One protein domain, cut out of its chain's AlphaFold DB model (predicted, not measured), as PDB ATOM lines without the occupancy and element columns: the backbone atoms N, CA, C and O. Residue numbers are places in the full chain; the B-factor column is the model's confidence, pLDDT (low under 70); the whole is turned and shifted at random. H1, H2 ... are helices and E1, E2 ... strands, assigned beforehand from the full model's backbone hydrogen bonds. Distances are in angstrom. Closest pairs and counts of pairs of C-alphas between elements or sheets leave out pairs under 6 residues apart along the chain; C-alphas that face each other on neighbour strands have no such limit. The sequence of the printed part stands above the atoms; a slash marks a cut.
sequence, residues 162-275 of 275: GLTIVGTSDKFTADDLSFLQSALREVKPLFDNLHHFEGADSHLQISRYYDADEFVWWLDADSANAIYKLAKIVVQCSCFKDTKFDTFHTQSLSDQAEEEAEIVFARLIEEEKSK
ATOM      1  N   GLY A 162     -34.411  20.229 -16.893       69.69
ATOM      2  CA  GLY A 162     -34.814  19.128 -17.770       69.69
ATOM      3  C   GLY A 162     -34.730  17.757 -17.093       69.69
ATOM      4  O   GLY A 162     -35.538  16.884 -17.398       69.69
ATOM      5  N   LEU A 163     -33.773  17.570 -16.178       78.75
ATOM      6  CA  LEU A 163     -33.515  16.311 -15.481       78.75
ATOM      7  C   LEU A 163     -33.514  16.527 -13.967       78.75
ATOM      8  O   LEU A 163     -32.728  17.340 -13.481       78.75
ATOM      9  N   THR A 164     -34.307  15.728 -13.250       84.81
ATOM     10  CA  THR A 164     -34.317  15.672 -11.787       84.81
ATOM     11  C   THR A 164     -34.111  14.224 -11.323       84.81
ATOM     12  O   THR A 164     -34.748  13.294 -11.814       84.81
ATOM     13  N   ILE A 165     -33.213  13.999 -10.366       85.00
ATOM     14  CA  ILE A 165     -33.115  12.729  -9.628       85.00
ATOM     15  C   ILE A 165     -33.544  13.023  -8.202       85.00
ATOM     16  O   ILE A 165     -33.006  13.941  -7.585       85.00
ATOM     17  N   VAL A 166     -34.486  12.246  -7.676       86.75
ATOM     18  CA  VAL A 166     -34.957  12.392  -6.301       86.75
ATOM     19  C   VAL A 166     -34.569  11.154  -5.521       86.75
ATOM     20  O   VAL A 166     -34.635  10.034  -6.019       86.75
ATOM     21  N   GLY A 167     -34.168  11.326  -4.275       87.12
ATOM     22  CA  GLY A 167     -33.930  10.182  -3.414       87.12
ATOM     23  C   GLY A 167     -34.132  10.497  -1.955       87.12
ATOM     24  O   GLY A 167     -34.326  11.650  -1.565       87.12
ATOM     25  N   THR A 168     -34.106   9.437  -1.154       87.94
ATOM     26  CA  THR A 168     -34.249   9.530   0.294       87.94
ATOM     27  C   THR A 168     -33.091   8.870   1.028       87.94
ATOM     28  O   THR A 168     -32.625   7.784   0.683       87.94
ATOM     29  N   SER A 169     -32.597   9.528   2.068       87.94
ATOM     30  CA  SER A 169     -31.504   9.024   2.898       87.94
ATOM     31  C   SER A 169     -31.863   9.090   4.374       87.94
ATOM     32  O   SER A 169     -32.307  10.128   4.851       87.94
ATOM     33  N   ASP A 170     -31.580   8.026   5.122       85.62
ATOM     34  CA  ASP A 170     -31.892   7.923   6.559       85.62
ATOM     35  C   ASP A 170     -31.070   8.872   7.450       85.62
ATOM     36  O   ASP A 170     -31.289   8.952   8.657       85.62
ATOM     37  N   LYS A 171     -30.019   9.502   6.911       87.62
ATOM     38  CA  LYS A 171     -29.109  10.385   7.654       87.62
ATOM     39  C   LYS A 171     -28.560  11.456   6.730       87.62
ATOM     40  O   LYS A 171     -28.338  11.179   5.564       87.62
ATOM     41  N   PHE A 172     -28.256  12.622   7.282       90.50
ATOM     42  CA  PHE A 172     -27.423  13.652   6.670       90.50
ATOM     43  C   PHE A 172     -26.550  14.237   7.779       90.50
ATOM     44  O   PHE A 172     -27.063  14.775   8.764       90.50
ATOM     45  N   THR A 173     -25.240  14.008   7.707       91.69
ATOM     46  CA  THR A 173     -24.322  14.312   8.813       91.69
ATOM     47  C   THR A 173     -23.638  15.666   8.640       91.69
ATOM     48  O   THR A 173     -23.602  16.235   7.551       91.69
ATOM     49  N   ALA A 174     -23.036  16.176   9.719       92.19
ATOM     50  CA  ALA A 174     -22.204  17.377   9.649       92.19
ATOM     51  C   ALA A 174     -20.987  17.198   8.719       92.19
ATOM     52  O   ALA A 174     -20.554  18.167   8.098       92.19
ATOM     53  N   ASP A 175     -20.468  15.973   8.596       94.94
ATOM     54  CA  ASP A 175     -19.362  15.658   7.688       94.94
ATOM     55  C   ASP A 175     -19.825  15.704   6.222       94.94
ATOM     56  O   ASP A 175     -19.125  16.276   5.387       94.94
ATOM     57  N   ASP A 176     -21.024  15.187   5.916       94.06
ATOM     58  CA  ASP A 176     -21.623  15.293   4.575       94.06
ATOM     59  C   ASP A 176     -21.866  16.763   4.203       94.06
ATOM     60  O   ASP A 176     -21.490  17.203   3.116       94.06
ATOM     61  N   LEU A 177     -22.435  17.546   5.128       93.06
ATOM     62  CA  LEU A 177     -22.640  18.982   4.946       93.06
ATOM     63  C   LEU A 177     -21.309  19.707   4.697       93.06
ATOM     64  O   LEU A 177     -21.186  20.446   3.722       93.06
ATOM     65  N   SER A 178     -20.294  19.458   5.530       94.31
ATOM     66  CA  SER A 178     -18.975  20.078   5.378       94.31
ATOM     67  C   SER A 178     -18.303  19.690   4.060       94.31
ATOM     68  O   SER A 178     -17.622  20.521   3.456       94.31
ATOM     69  N   PHE A 179     -18.467  18.444   3.608       95.19
ATOM     70  CA  PHE A 179     -17.964  18.007   2.312       95.19
ATOM     71  C   PHE A 179     -18.660  18.764   1.177       95.19
ATOM     72  O   PHE A 179     -17.975  19.346   0.332       95.19
ATOM     73  N   LEU A 180     -19.996  18.825   1.178       94.50
ATOM     74  CA  LEU A 180     -20.759  19.523   0.139       94.50
ATOM     75  C   LEU A 180     -20.428  21.015   0.099       94.50
ATOM     76  O   LEU A 180     -20.191  21.541  -0.982       94.50
ATOM     77  N   GLN A 181     -20.296  21.673   1.252       93.50
ATOM     78  CA  GLN A 181     -19.861  23.072   1.350       93.50
ATOM     79  C   GLN A 181     -18.444  23.306   0.799       93.50
ATOM     80  O   GLN A 181     -18.116  24.416   0.383       93.50
ATOM     81  N   SER A 182     -17.586  22.281   0.797       94.06
ATOM     82  CA  SER A 182     -16.245  22.364   0.204       94.06
ATOM     83  C   SER A 182     -16.235  22.133  -1.312       94.06
ATOM     84  O   SER A 182     -15.327  22.604  -1.999       94.06
ATOM     85  N   ALA A 183     -17.232  21.410  -1.831       93.56
ATOM     86  CA  ALA A 183     -17.313  20.995  -3.228       93.56
ATOM     87  C   ALA A 183     -18.259  21.867  -4.072       93.56
ATOM     88  O   ALA A 183     -18.056  22.000  -5.280       93.56
ATOM     89  N   LEU A 184     -19.285  22.445  -3.448       93.69
ATOM     90  CA  LEU A 184     -20.364  23.202  -4.073       93.69
ATOM     91  C   LEU A 184     -20.571  24.533  -3.348       93.69
ATOM     92  O   LEU A 184     -20.204  24.700  -2.184       93.69
ATOM     93  N   ARG A 185     -21.196  25.495  -4.033       91.62
ATOM     94  CA  ARG A 185     -21.588  26.761  -3.408       91.62
ATOM     95  C   ARG A 185     -22.913  26.570  -2.682       91.62
ATOM     96  O   ARG A 185     -23.935  26.430  -3.342       91.62
ATOM     97  N   GLU A 186     -22.909  26.610  -1.354       89.31
ATOM     98  CA  GLU A 186     -24.162  26.686  -0.598       89.31
ATOM     99  C   GLU A 186     -24.793  28.076  -0.758       89.31
ATOM    100  O   GLU A 186     -24.115  29.108  -0.695       89.31
ATOM    101  N   VAL A 187     -26.103  28.093  -0.965       82.06
ATOM    102  CA  VAL A 187     -26.937  29.291  -0.994       82.06
ATOM    103  C   VAL A 187     -27.850  29.243   0.221       82.06
ATOM    104  O   VAL A 187     -28.355  28.187   0.601       82.06
ATOM    105  N   LYS A 188     -28.040  30.399   0.861       76.25
ATOM    106  CA  LYS A 188     -28.806  30.491   2.103       76.25
ATOM    107  C   LYS A 188     -30.259  30.022   1.868       76.25
ATOM    108  O   LYS A 188     -30.934  30.620   1.034       76.25
ATOM    109  N   PRO A 189     -30.742  29.003   2.598       69.56
ATOM    110  CA  PRO A 189     -32.094  28.472   2.442       69.56
ATOM    111  C   PRO A 189     -33.153  29.356   3.126       69.56
ATOM    112  O   PRO A 189     -32.830  30.173   3.992       69.56
ATOM    113  N   LEU A 190     -34.428  29.141   2.774       62.62
ATOM    114  CA  LEU A 190     -35.597  29.716   3.472       62.62
ATOM    115  C   LEU A 190     -35.826  29.125   4.858       62.62
ATOM    116  O   LEU A 190     -36.351  29.793   5.741       62.62
ATOM    117  N   PHE A 191     -35.484  27.851   5.025       68.31
ATOM    118  CA  PHE A 191     -35.815  27.080   6.211       68.31
ATOM    119  C   PHE A 191     -34.556  26.409   6.755       68.31
ATOM    120  O   PHE A 191     -33.733  25.916   5.988       68.31
ATOM    121  N   ASP A 192     -34.419  26.350   8.079       73.31
ATOM    122  CA  ASP A 192     -33.243  25.764   8.743       73.31
ATOM    123  C   ASP A 192     -33.061  24.261   8.450       73.31
ATOM    124  O   ASP A 192     -31.986  23.707   8.662       73.31
ATOM    125  N   ASN A 193     -34.112  23.578   7.983       77.75
ATOM    126  CA  ASN A 193     -34.107  22.154   7.639       77.75
ATOM    127  C   ASN A 193     -33.853  21.881   6.148       77.75
ATOM    128  O   ASN A 193     -34.086  20.760   5.692       77.75
ATOM    129  N   LEU A 194     -33.436  22.896   5.395       85.12
ATOM    130  CA  LEU A 194     -33.292  22.867   3.949       85.12
ATOM    131  C   LEU A 194     -31.868  23.305   3.586       85.12
ATOM    132  O   LEU A 194     -31.422  24.351   4.024       85.12
ATOM    133  N   HIS A 195     -31.149  22.523   2.791       88.81
ATOM    134  CA  HIS A 195     -29.809  22.835   2.294       88.81
ATOM    135  C   HIS A 195     -29.793  22.827   0.781       88.81
ATOM    136  O   HIS A 195     -30.477  22.032   0.139       88.81
ATOM    137  N   HIS A 196     -29.008  23.731   0.222       88.44
ATOM    138  CA  HIS A 196     -29.267  24.252  -1.101       88.44
ATOM    139  C   HIS A 196     -27.918  24.605  -1.727       88.44
ATOM    140  O   HIS A 196     -27.221  25.504  -1.258       88.44
ATOM    141  N   PHE A 197     -27.504  23.836  -2.731       91.19
ATOM    142  CA  PHE A 197     -26.158  23.882  -3.292       91.19
ATOM    143  C   PHE A 197     -26.189  24.069  -4.802       91.19
ATOM    144  O   PHE A 197     -26.902  23.371  -5.521       91.19
ATOM    145  N   GLU A 198     -25.332  24.951  -5.299       88.38
ATOM    146  CA  GLU A 198     -25.185  25.227  -6.722       88.38
ATOM    147  C   GLU A 198     -23.870  24.676  -7.280       88.38
ATOM    148  O   GLU A 198     -22.775  24.907  -6.749       88.38
ATOM    149  N   GLY A 199     -24.001  23.981  -8.409       83.56
ATOM    150  CA  GLY A 199     -22.944  23.758  -9.387       83.56
ATOM    151  C   GLY A 199     -23.036  24.769 -10.536       83.56
ATOM    152  O   GLY A 199     -23.864  25.675 -10.525       83.56
ATOM    153  N   ALA A 200     -22.178  24.623 -11.550       82.31
ATOM    154  CA  ALA A 200     -22.192  25.520 -12.714       82.31
ATOM    155  C   ALA A 200     -23.513  25.438 -13.503       82.31
ATOM    156  O   ALA A 200     -24.076  26.471 -13.850       82.31
ATOM    157  N   ASP A 201     -23.997  24.211 -13.716       85.81
ATOM    158  CA  ASP A 201     -25.171  23.884 -14.537       85.81
ATOM    159  C   ASP A 201     -26.092  22.873 -13.805       85.81
ATOM    160  O   ASP A 201     -26.783  22.053 -14.405       85.81
ATOM    161  N   SER A 202     -26.021  22.841 -12.471       89.25
ATOM    162  CA  SER A 202     -26.712  21.841 -11.650       89.25
ATOM    163  C   SER A 202     -27.026  22.368 -10.254       89.25
ATOM    164  O   SER A 202     -26.343  23.267  -9.764       89.25
ATOM    165  N   HIS A 203     -27.990  21.755  -9.581       90.12
ATOM    166  CA  HIS A 203     -28.416  22.115  -8.238       90.12
ATOM    167  C   HIS A 203     -28.677  20.872  -7.391       90.12
ATOM    168  O   HIS A 203     -29.133  19.849  -7.897       90.12
ATOM    169  N   LEU A 204     -28.355  20.970  -6.106       91.62
ATOM    170  CA  LEU A 204     -28.650  19.960  -5.103       91.62
ATOM    171  C   LEU A 204     -29.470  20.605  -3.991       91.62
ATOM    172  O   LEU A 204     -28.998  21.520  -3.317       91.62
ATOM    173  N   GLN A 205     -30.659  20.068  -3.766       90.81
ATOM    174  CA  GLN A 205     -31.488  20.373  -2.611       90.81
ATOM    175  C   GLN A 205     -31.495  19.171  -1.672       90.81
ATOM    176  O   GLN A 205     -31.635  18.040  -2.124       90.81
ATOM    177  N   ILE A 206     -31.374  19.407  -0.370       90.94
ATOM    178  CA  ILE A 206     -31.522  18.392   0.676       90.94
ATOM    179  C   ILE A 206     -32.450  18.970   1.733       90.94
ATOM    180  O   ILE A 206     -32.156  20.020   2.296       90.94
ATOM    181  N   SER A 207     -33.556  18.305   2.028       89.38
ATOM    182  CA  SER A 207     -34.466  18.702   3.095       89.38
ATOM    183  C   SER A 207     -34.707  17.550   4.056       89.38
ATOM    184  O   SER A 207     -34.749  16.386   3.664       89.38
ATOM    185  N   ARG A 208     -34.874  17.860   5.341       86.88
ATOM    186  CA  ARG A 208     -35.374  16.867   6.296       86.88
ATOM    187  C   ARG A 208     -36.881  16.712   6.116       86.88
ATOM    188  O   ARG A 208     -37.598  17.713   6.184       86.88
ATOM    189  N   TYR A 209     -37.356  15.481   5.929       77.12
ATOM    190  CA  TYR A 209     -38.786  15.209   5.864       77.12
ATOM    191  C   TYR A 209     -39.398  15.386   7.259       77.12
ATOM    192  O   TYR A 209     -38.911  14.831   8.237       77.12
ATOM    193  N   TYR A 210     -40.450  16.193   7.333       59.59
ATOM    194  CA  TYR A 210     -40.972  16.877   8.520       59.59
ATOM    195  C   TYR A 210     -41.063  16.076   9.835       59.59
ATOM    196  O   TYR A 210     -40.758  16.631  10.888       59.59
ATOM    197  N   ASP A 211     -41.382  14.782   9.777       60.06
ATOM    198  CA  ASP A 211     -41.511  13.908  10.958       60.06
ATOM    199  C   ASP A 211     -40.627  12.651  10.903       60.06
ATOM    200  O   ASP A 211     -40.684  11.802  11.797       60.06
ATOM    201  N   ALA A 212     -39.819  12.503   9.855       63.09
ATOM    202  CA  ALA A 212     -38.946  11.356   9.695       63.09
ATOM    203  C   ALA A 212     -37.500  11.734  10.039       63.09
ATOM    204  O   ALA A 212     -37.040  12.861   9.847       63.09
ATOM    205  N   ASP A 213     -36.737  10.743  10.491       78.38
ATOM    206  CA  ASP A 213     -35.274  10.830  10.463       78.38
ATOM    207  C   ASP A 213     -34.727  10.702   9.027       78.38
ATOM    208  O   ASP A 213     -33.523  10.624   8.823       78.38
ATOM    209  N   GLU A 214     -35.605  10.726   8.023       85.50
ATOM    210  CA  GLU A 214     -35.274  10.678   6.608       85.50
ATOM    211  C   GLU A 214     -35.094  12.086   6.027       85.50
ATOM    212  O   GLU A 214     -35.780  13.055   6.373       85.50
ATOM    213  N   PHE A 215     -34.170  12.179   5.086       89.19
ATOM    214  CA  PHE A 215     -33.910  13.351   4.271       89.19
ATOM    215  C   PHE A 215     -34.348  13.048   2.849       89.19
ATOM    216  O   PHE A 215     -34.047  11.974   2.334       89.19
ATOM    217  N   VAL A 216     -35.031  13.995   2.217       88.88
ATOM    218  CA  VAL A 216     -35.308  13.966   0.784       88.88
ATOM    219  C   VAL A 216     -34.304  14.872   0.104       88.88
ATOM    220  O   VAL A 216     -33.967  15.939   0.617       88.88
ATOM    221  N   TRP A 217     -33.814  14.456  -1.048       90.69
ATOM    222  CA  TRP A 217     -32.919  15.273  -1.839       90.69
ATOM    223  C   TRP A 217     -33.306  15.256  -3.308       90.69
ATOM    224  O   TRP A 217     -33.901  14.299  -3.797       90.69
ATOM    225  N   TRP A 218     -32.940  16.331  -3.998       90.25
ATOM    226  CA  TRP A 218     -33.186  16.550  -5.416       90.25
ATOM    227  C   TRP A 218     -31.876  16.958  -6.079       90.25
ATOM    228  O   TRP A 218     -31.188  17.859  -5.596       90.25
ATOM    229  N   LEU A 219     -31.523  16.273  -7.163       90.88
ATOM    230  CA  LEU A 219     -30.449  16.653  -8.073       90.88
ATOM    231  C   LEU A 219     -31.090  17.169  -9.347       90.88
ATOM    232  O   LEU A 219     -31.674  16.383 -10.082       90.88
ATOM    233  N   ASP A 220     -30.937  18.452  -9.625       88.38
ATOM    234  CA  ASP A 220     -31.502  19.096 -10.805       88.38
ATOM    235  C   ASP A 220     -30.376  19.511 -11.747       88.38
ATOM    236  O   ASP A 220     -29.359  20.064 -11.319       88.38
ATOM    237  N   ALA A 221     -30.525  19.246 -13.043       87.19
ATOM    238  CA  ALA A 221     -29.573  19.714 -14.044       87.19
ATOM    239  C   ALA A 221     -30.201  19.864 -15.432       87.19
ATOM    240  O   ALA A 221     -31.213  19.258 -15.781       87.19
ATOM    241  N   ASP A 222     -29.576  20.689 -16.262       83.56
ATOM    242  CA  ASP A 222     -30.059  21.046 -17.600       83.56
ATOM    243  C   ASP A 222     -29.542  20.080 -18.676       83.56
ATOM    244  O   ASP A 222     -29.944  20.142 -19.840       83.56
ATOM    245  N   SER A 223     -28.668  19.147 -18.287       83.19
ATOM    246  CA  SER A 223     -28.135  18.096 -19.147       83.19
ATOM    247  C   SER A 223     -27.716  16.850 -18.364       83.19
ATOM    248  O   SER A 223     -27.315  16.923 -17.200       83.19
ATOM    249  N   ALA A 224     -27.712  15.692 -19.034       82.56
ATOM    250  CA  ALA A 224     -27.277  14.423 -18.441       82.56
ATOM    251  C   ALA A 224     -25.804  14.459 -17.986       82.56
ATOM    252  O   ALA A 224     -25.407  13.832 -17.009       82.56
ATOM    253  N   ASN A 225     -24.965  15.245 -18.664       85.75
ATOM    254  CA  ASN A 225     -23.573  15.420 -18.260       85.75
ATOM    255  C   ASN A 225     -23.440  16.263 -16.981       85.75
ATOM    256  O   ASN A 225     -22.574  15.982 -16.153       85.75
ATOM    257  N   ALA A 226     -24.269  17.296 -16.816       89.12
ATOM    258  CA  ALA A 226     -24.284  18.101 -15.600       89.12
ATOM    259  C   ALA A 226     -24.800  17.281 -14.409       89.12
ATOM    260  O   ALA A 226     -24.130  17.248 -13.374       89.12
ATOM    261  N   ILE A 227     -25.884  16.513 -14.588       87.12
ATOM    262  CA  ILE A 227     -26.395  15.643 -13.519       87.12
ATOM    263  C   ILE A 227     -25.390  14.552 -13.147       87.12
ATOM    264  O   ILE A 227     -25.170  14.305 -11.968       87.12
ATOM    265  N   TYR A 228     -24.680  13.975 -14.122       86.62
ATOM    266  CA  TYR A 228     -23.612  13.008 -13.862       86.62
ATOM    267  C   TYR A 228     -22.471  13.587 -13.021       86.62
ATOM    268  O   TYR A 228     -21.970  12.936 -12.102       86.62
ATOM    269  N   LYS A 229     -22.034  14.813 -13.332       90.75
ATOM    270  CA  LYS A 229     -20.985  15.496 -12.563       90.75
ATOM    271  C   LYS A 229     -21.439  15.777 -11.136       90.75
ATOM    272  O   LYS A 229     -20.656  15.548 -10.217       90.75
ATOM    273  N   LEU A 230     -22.676  16.241 -10.957       91.56
ATOM    274  CA  LEU A 230     -23.235  16.494  -9.634       91.56
ATOM    275  C   LEU A 230     -23.382  15.191  -8.843       91.56
ATOM    276  O   LEU A 230     -22.880  15.095  -7.727       91.56
ATOM    277  N   ALA A 231     -23.954  14.153  -9.455       89.75
ATOM    278  CA  ALA A 231     -24.070  12.821  -8.877       89.75
ATOM    279  C   ALA A 231     -22.721  12.284  -8.388       89.75
ATOM    280  O   ALA A 231     -22.628  11.800  -7.269       89.75
ATOM    281  N   LYS A 232     -21.648  12.434  -9.178       90.19
ATOM    282  CA  LYS A 232     -20.286  12.034  -8.783       90.19
ATOM    283  C   LYS A 232     -19.770  12.704  -7.516       90.19
ATOM    284  O   LYS A 232     -18.952  12.108  -6.820       90.19
ATOM    285  N   ILE A 233     -20.162  13.950  -7.268       92.19
ATOM    286  CA  ILE A 233     -19.822  14.661  -6.033       92.19
ATOM    287  C   ILE A 233     -20.677  14.087  -4.907       92.19
ATOM    288  O   ILE A 233     -20.156  13.672  -3.879       92.19
ATOM    289  N   VAL A 234     -21.980  13.999  -5.146       90.31
ATOM    290  CA  VAL A 234     -22.985  13.626  -4.155       90.31
ATOM    291  C   VAL A 234     -22.809  12.199  -3.628       90.31
ATOM    292  O   VAL A 234     -22.860  12.000  -2.420       90.31
ATOM    293  N   VAL A 235     -22.495  11.210  -4.473       88.88
ATOM    294  CA  VAL A 235     -22.294   9.810  -4.032       88.88
ATOM    295  C   VAL A 235     -21.083   9.613  -3.108       88.88
ATOM    296  O   VAL A 235     -20.965   8.568  -2.470       88.88
ATOM    297  N   GLN A 236     -20.180  10.597  -3.014       89.12
ATOM    298  CA  GLN A 236     -19.057  10.556  -2.068       89.12
ATOM    299  C   GLN A 236     -19.505  10.841  -0.630       89.12
ATOM    300  O   GLN A 236     -18.836  10.410   0.311       89.12
ATOM    301  N   CYS A 237     -20.641  11.520  -0.451       89.50
ATOM    302  CA  CYS A 237     -21.259  11.696   0.854       89.50
ATOM    303  C   CYS A 237     -21.821  10.363   1.358       89.50
ATOM    304  O   CYS A 237     -22.418   9.577   0.618       89.50
ATOM    305  N   SER A 238     -21.649  10.116   2.651       85.00
ATOM    306  CA  SER A 238     -22.050   8.868   3.296       85.00
ATOM    307  C   SER A 238     -23.560   8.636   3.229       85.00
ATOM    308  O   SER A 238     -23.998   7.504   3.028       85.00
ATOM    309  N   CYS A 239     -24.348   9.710   3.302       82.00
ATOM    310  CA  CYS A 239     -25.803   9.666   3.243       82.00
ATOM    311  C   CYS A 239     -26.374   9.128   1.923       82.00
ATOM    312  O   CYS A 239     -27.486   8.607   1.924       82.00
ATOM    313  N   PHE A 240     -25.619   9.190   0.821       79.94
ATOM    314  CA  PHE A 240     -26.102   8.766  -0.500       79.94
ATOM    315  C   PHE A 240     -25.800   7.295  -0.831       79.94
ATOM    316  O   PHE A 240     -26.241   6.781  -1.858       79.94
ATOM    317  N   LYS A 241     -25.038   6.598   0.023       75.75
ATOM    318  CA  LYS A 241     -24.580   5.221  -0.242       75.75
ATOM    319  C   LYS A 241     -25.671   4.167  -0.029       75.75
ATOM    320  O   LYS A 241     -25.684   3.159  -0.736       75.75
ATOM    321  N   ASP A 242     -26.595   4.433   0.892       70.81
ATOM    322  CA  ASP A 242     -27.693   3.534   1.278       70.81
ATOM    323  C   ASP A 242     -29.070   4.045   0.810       70.81
ATOM    324  O   ASP A 242     -30.116   3.659   1.329       70.81
ATOM    325  N   THR A 243     -29.078   4.936  -0.179       70.94
ATOM    326  CA  THR A 243     -30.280   5.633  -0.638       70.94
ATOM    327  C   THR A 243     -31.179   4.774  -1.522       70.94
ATOM    328  O   THR A 243     -30.712   4.051  -2.403       70.94
ATOM    329  N   LYS A 244     -32.495   4.932  -1.341       72.38
ATOM    330  CA  LYS A 244     -33.496   4.621  -2.368       72.38
ATOM    331  C   LYS A 244     -33.736   5.872  -3.205       72.38
ATOM    332  O   LYS A 244     -34.006   6.932  -2.647       72.38
ATOM    333  N   PHE A 245     -33.629   5.763  -4.520       68.81
ATOM    334  CA  PHE A 245     -33.881   6.885  -5.414       68.81
ATOM    335  C   PHE A 245     -34.924   6.509  -6.461       68.81
ATOM    336  O   PHE A 245     -35.024   5.346  -6.844       68.81
ATOM    337  N   ASP A 246     -35.651   7.526  -6.900       60.69
ATOM    338  CA  ASP A 246     -36.603   7.509  -8.000       60.69
ATOM    339  C   ASP A 246     -36.212   8.654  -8.950       60.69
ATOM    340  O   ASP A 246     -35.863   9.760  -8.521       60.69
ATOM    341  N   THR A 247     -36.247   8.427 -10.258       57.56
ATOM    342  CA  THR A 247     -36.022   9.501 -11.233       57.56
ATOM    343  C   THR A 247     -37.340  10.135 -11.644       57.56
ATOM    344  O   THR A 247     -38.305   9.443 -11.961       57.56
ATOM    345  N   PHE A 248     -37.386  11.468 -11.648       57.47
ATOM    346  CA  PHE A 248     -38.558  12.233 -12.064       57.47
ATOM    347  C   PHE A 248     -38.150  13.251 -13.130       57.47
ATOM    348  O   PHE A 248     -37.146  13.946 -12.998       57.47
ATOM    349  N   HIS A 249     -38.942  13.388 -14.190       53.59
ATOM    350  CA  HIS A 249     -38.695  14.393 -15.224       53.59
ATOM    351  C   HIS A 249     -39.866  15.366 -15.301       53.59
ATOM    352  O   HIS A 249     -41.018  14.967 -15.461       53.59
ATOM    353  N   THR A 250     -39.566  16.659 -15.182       50.44
ATOM    354  CA  THR A 250     -40.564  17.738 -15.177       50.44
ATOM    355  C   THR A 250     -40.896  18.232 -16.592       50.44
ATOM    356  O   THR A 250     -41.883  18.944 -16.783       50.44
ATOM    357  N   GLN A 251     -40.135  17.810 -17.617       50.50
ATOM    358  CA  GLN A 251     -40.397  18.087 -19.037       50.50
ATOM    359  C   GLN A 251     -40.128  16.870 -19.937       50.50
ATOM    360  O   GLN A 251     -39.382  15.968 -19.569       50.50
ATOM    361  N   SER A 252     -40.742  16.854 -21.130       44.00
ATOM    362  CA  SER A 252     -40.684  15.754 -22.104       44.00
ATOM    363  C   SER A 252     -39.266  15.515 -22.644       44.00
ATOM    364  O   SER A 252     -38.896  16.007 -23.716       44.00
ATOM    365  N   LEU A 253     -38.459  14.762 -21.915       54.12
ATOM    366  CA  LEU A 253     -37.275  14.124 -22.466       54.12
ATOM    367  C   LEU A 253     -37.675  12.826 -23.172       54.12
ATOM    368  O   LEU A 253     -38.747  12.277 -22.934       54.12
ATOM    369  N   SER A 254     -36.838  12.366 -24.099       59.16
ATOM    370  CA  SER A 254     -37.018  11.046 -24.706       59.16
ATOM    371  C   SER A 254     -36.730   9.959 -23.672       59.16
ATOM    372  O   SER A 254     -35.724  10.092 -22.978       59.16
ATOM    373  N   ASP A 255     -37.491   8.862 -23.675       66.38
ATOM    374  CA  ASP A 255     -37.313   7.668 -22.821       66.38
ATOM    375  C   ASP A 255     -35.842   7.197 -22.697       66.38
ATOM    376  O   ASP A 255     -35.410   6.691 -21.669       66.38
ATOM    377  N   GLN A 256     -35.022   7.418 -23.731       67.62
ATOM    378  CA  GLN A 256     -33.593   7.089 -23.722       67.62
ATOM    379  C   GLN A 256     -32.767   7.894 -22.694       67.62
ATOM    380  O   GLN A 256     -31.807   7.373 -22.133       67.62
ATOM    381  N   ALA A 257     -33.102   9.163 -22.452       65.81
ATOM    382  CA  ALA A 257     -32.362  10.011 -21.514       65.81
ATOM    383  C   ALA A 257     -32.639   9.628 -20.051       65.81
ATOM    384  O   ALA A 257     -31.757   9.785 -19.206       65.81
ATOM    385  N   GLU A 258     -33.838   9.104 -19.780       64.62
ATOM    386  CA  GLU A 258     -34.245   8.552 -18.485       64.62
ATOM    387  C   GLU A 258     -33.424   7.299 -18.164       64.62
ATOM    388  O   GLU A 258     -32.698   7.270 -17.168       64.62
ATOM    389  N   GLU A 259     -33.427   6.321 -19.078       71.38
ATOM    390  CA  GLU A 259     -32.669   5.075 -18.921       71.38
ATOM    391  C   GLU A 259     -31.162   5.354 -18.751       71.38
ATOM    392  O   GLU A 259     -30.490   4.748 -17.913       71.38
ATOM    393  N   GLU A 260     -30.610   6.317 -19.498       72.31
ATOM    394  CA  GLU A 260     -29.205   6.706 -19.367       72.31
ATOM    395  C   GLU A 260     -28.891   7.334 -17.998       72.31
ATOM    396  O   GLU A 260     -27.868   6.983 -17.403       72.31
ATOM    397  N   ALA A 261     -29.739   8.224 -17.470       69.25
ATOM    398  CA  ALA A 261     -29.514   8.872 -16.176       69.25
ATOM    399  C   ALA A 261     -29.604   7.877 -15.006       69.25
ATOM    400  O   ALA A 261     -28.713   7.868 -14.149       69.25
ATOM    401  N   GLU A 262     -30.615   7.003 -15.002       70.56
ATOM    402  CA  GLU A 262     -30.775   5.945 -13.997       70.56
ATOM    403  C   GLU A 262     -29.585   4.983 -13.991       70.56
ATOM    404  O   GLU A 262     -28.970   4.743 -12.947       70.56
ATOM    405  N   ILE A 263     -29.215   4.458 -15.167       77.50
ATOM    406  CA  ILE A 263     -28.092   3.525 -15.305       77.50
ATOM    407  C   ILE A 263     -26.803   4.176 -14.816       77.50
ATOM    408  O   ILE A 263     -25.989   3.536 -14.147       77.50
ATOM    409  N   VAL A 264     -26.590   5.441 -15.166       76.31
ATOM    410  CA  VAL A 264     -25.398   6.182 -14.775       76.31
ATOM    411  C   VAL A 264     -25.353   6.395 -13.262       76.31
ATOM    412  O   VAL A 264     -24.306   6.150 -12.659       76.31
ATOM    413  N   PHE A 265     -26.460   6.797 -12.637       75.62
ATOM    414  CA  PHE A 265     -26.513   7.020 -11.193       75.62
ATOM    415  C   PHE A 265     -26.337   5.713 -10.407       75.62
ATOM    416  O   PHE A 265     -25.492   5.639  -9.512       75.62
ATOM    417  N   ALA A 266     -27.030   4.645 -10.813       76.38
ATOM    418  CA  ALA A 266     -26.887   3.321 -10.213       76.38
ATOM    419  C   ALA A 266     -25.443   2.799 -10.307       76.38
ATOM    420  O   ALA A 266     -24.896   2.288  -9.330       76.38
ATOM    421  N   ARG A 267     -24.786   2.975 -11.463       81.31
ATOM    422  CA  ARG A 267     -23.376   2.591 -11.640       81.31
ATOM    423  C   ARG A 267     -22.442   3.365 -10.719       81.31
ATOM    424  O   ARG A 267     -21.550   2.756 -10.144       81.31
ATOM    425  N   LEU A 268     -22.648   4.673 -10.563       80.06
ATOM    426  CA  LEU A 268     -21.828   5.491  -9.667       80.06
ATOM    427  C   LEU A 268     -21.933   5.038  -8.209       80.06
ATOM    428  O   LEU A 268     -20.915   4.973  -7.523       80.06
ATOM    429  N   ILE A 269     -23.140   4.699  -7.753       75.31
ATOM    430  CA  ILE A 269     -23.353   4.170  -6.401       75.31
ATOM    431  C   ILE A 269     -22.593   2.853  -6.215       75.31
ATOM    432  O   ILE A 269     -21.873   2.689  -5.231       75.31
ATOM    433  N   GLU A 270     -22.712   1.918  -7.160       79.44
ATOM    434  CA  GLU A 270     -22.040   0.616  -7.063       79.44
ATOM    435  C   GLU A 270     -20.507   0.732  -7.156       79.44
ATOM    436  O   GLU A 270     -19.788   0.056  -6.416       79.44
ATOM    437  N   GLU A 271     -19.988   1.630  -7.998       81.19
ATOM    438  CA  GLU A 271     -18.555   1.941  -8.059       81.19
ATOM    439  C   GLU A 271     -18.035   2.470  -6.715       81.19
ATOM    440  O   GLU A 271     -16.974   2.045  -6.255       81.19
ATOM    441  N   GLU A 272     -18.775   3.362  -6.060       77.81
ATOM    442  CA  GLU A 272     -18.364   3.952  -4.785       77.81
ATOM    443  C   GLU A 272     -18.495   2.981  -3.603       77.81
ATOM    444  O   GLU A 272     -17.669   3.022  -2.693       77.81
ATOM    445  N   LYS A 273     -19.463   2.055  -3.630       76.38
ATOM    446  CA  LYS A 273     -19.566   0.958  -2.645       76.38
ATOM    447  C   LYS A 273     -18.398  -0.029  -2.715       76.38
ATOM    448  O   LYS A 273     -18.145  -0.740  -1.747       76.38
ATOM    449  N   SER A 274     -17.717  -0.113  -3.859       78.19
ATOM    450  CA  SER A 274     -16.606  -1.049  -4.077       78.19
ATOM    451  C   SER A 274     -15.236  -0.546  -3.594       78.19
ATOM    452  O   SER A 274     -14.274  -1.319  -3.615       78.19
ATOM    453  N   LYS A 275     -15.140   0.725  -3.182       79.44
ATOM    454  CA  LYS A 275     -13.915   1.361  -2.671       79.44
ATOM    455  C   LYS A 275     -13.818   1.263  -1.153       79.44
ATOM    456  O   LYS A 275     -12.681   1.044  -0.679       79.44
TER     457      LYS A 275
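Overview. This is residues 162 to 275 of the 275 residues of an uncharacterized protein of Chloroflexi bacterium 54-19 (UniProt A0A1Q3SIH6). A twisted wall of five antiparallel strands has three helices over one face and its other face bare; H2 and H3 lie side by side there, and H1 covers the edge strand E2. The printed part has 114 residues, with named elements in the order E1, H1, E2, E3, E4, H2, E5, H3. The sheet's order is E2, E3, E4, E1, E5, and the class is mixed, helices and strands. The whole is compact and rounded, with a radius of gyration of the C-alphas of 13.4 A and spans of 37 by 33 by 28 A.

Along the chain. E1, residues 163 to 169, begins at C-alpha 163 (-33.515, 16.311, -15.481) and is 19.9 A long. H1, residues 174 to 183, is 14.2 A long. E2 is residues 194 to 198, 13.6 A. E3, residues 202 to 208, is 20.5 A long, and E4, residues 215 to 221, 19.9 A. H2, residues 224 to 234, begins at C-alpha 224 (-27.277, 14.423, -18.441) and is 14.9 A long. E5 is residues 244 to 248, 13.3 A. H3, residues 255 to 273, is 27.7 A long and ends at C-alpha 273 (-19.566, 0.958, -2.645).

Arrangement. The sheet is twisted, its C-alphas lying up to 4.5 A off the best plane. E2, E3 and E4 form a meander, each strand the antiparallel neighbour of the one before; N 197 and O 204 are 2.8 A apart, and N 205 and O 218 2.9 A. E4 and E1 have N 165 and O 219 at 2.9 A, and E1 and E5 have N 246 and O 166 at 2.8 A, within hydrogen-bond range. E4, H2 and E5 form a split strand-helix-strand unit, two strands running the same way with E1 between them, its crossover right-handed. The helices lie on the same face, in two layers with the sheet. H1 is over E2, at a height over the sheet of 10.7 A. H2 is over E3 and E4 at 8.2 A, and H3 over E1 and E5 at 9.5 A. H2 and H3 touch, the same way at a shallow tilt of 23 degrees; their closest C-alphas, of Ala 224 and Ala 261, are 6.4 A apart. H1 and H2 only just touch, only at their ends, with 3 pairs of C-alphas within 8 A, the closest those of Ala 183 and Ile 233 at 7.4 A. H1 and H3 are apart. In H1, H2 and H3 every O i to N i+4 pair is within hydrogen-bond range.

Size, cuts and confidence. The two C-alphas farthest apart, of Ala 174 and Ser 254, are 37.9 A apart. The printed part has no cut, and no link is long. Mean pLDDT of the printed part is 80.6; 22 residues are under 70, among them residues 245 to 258.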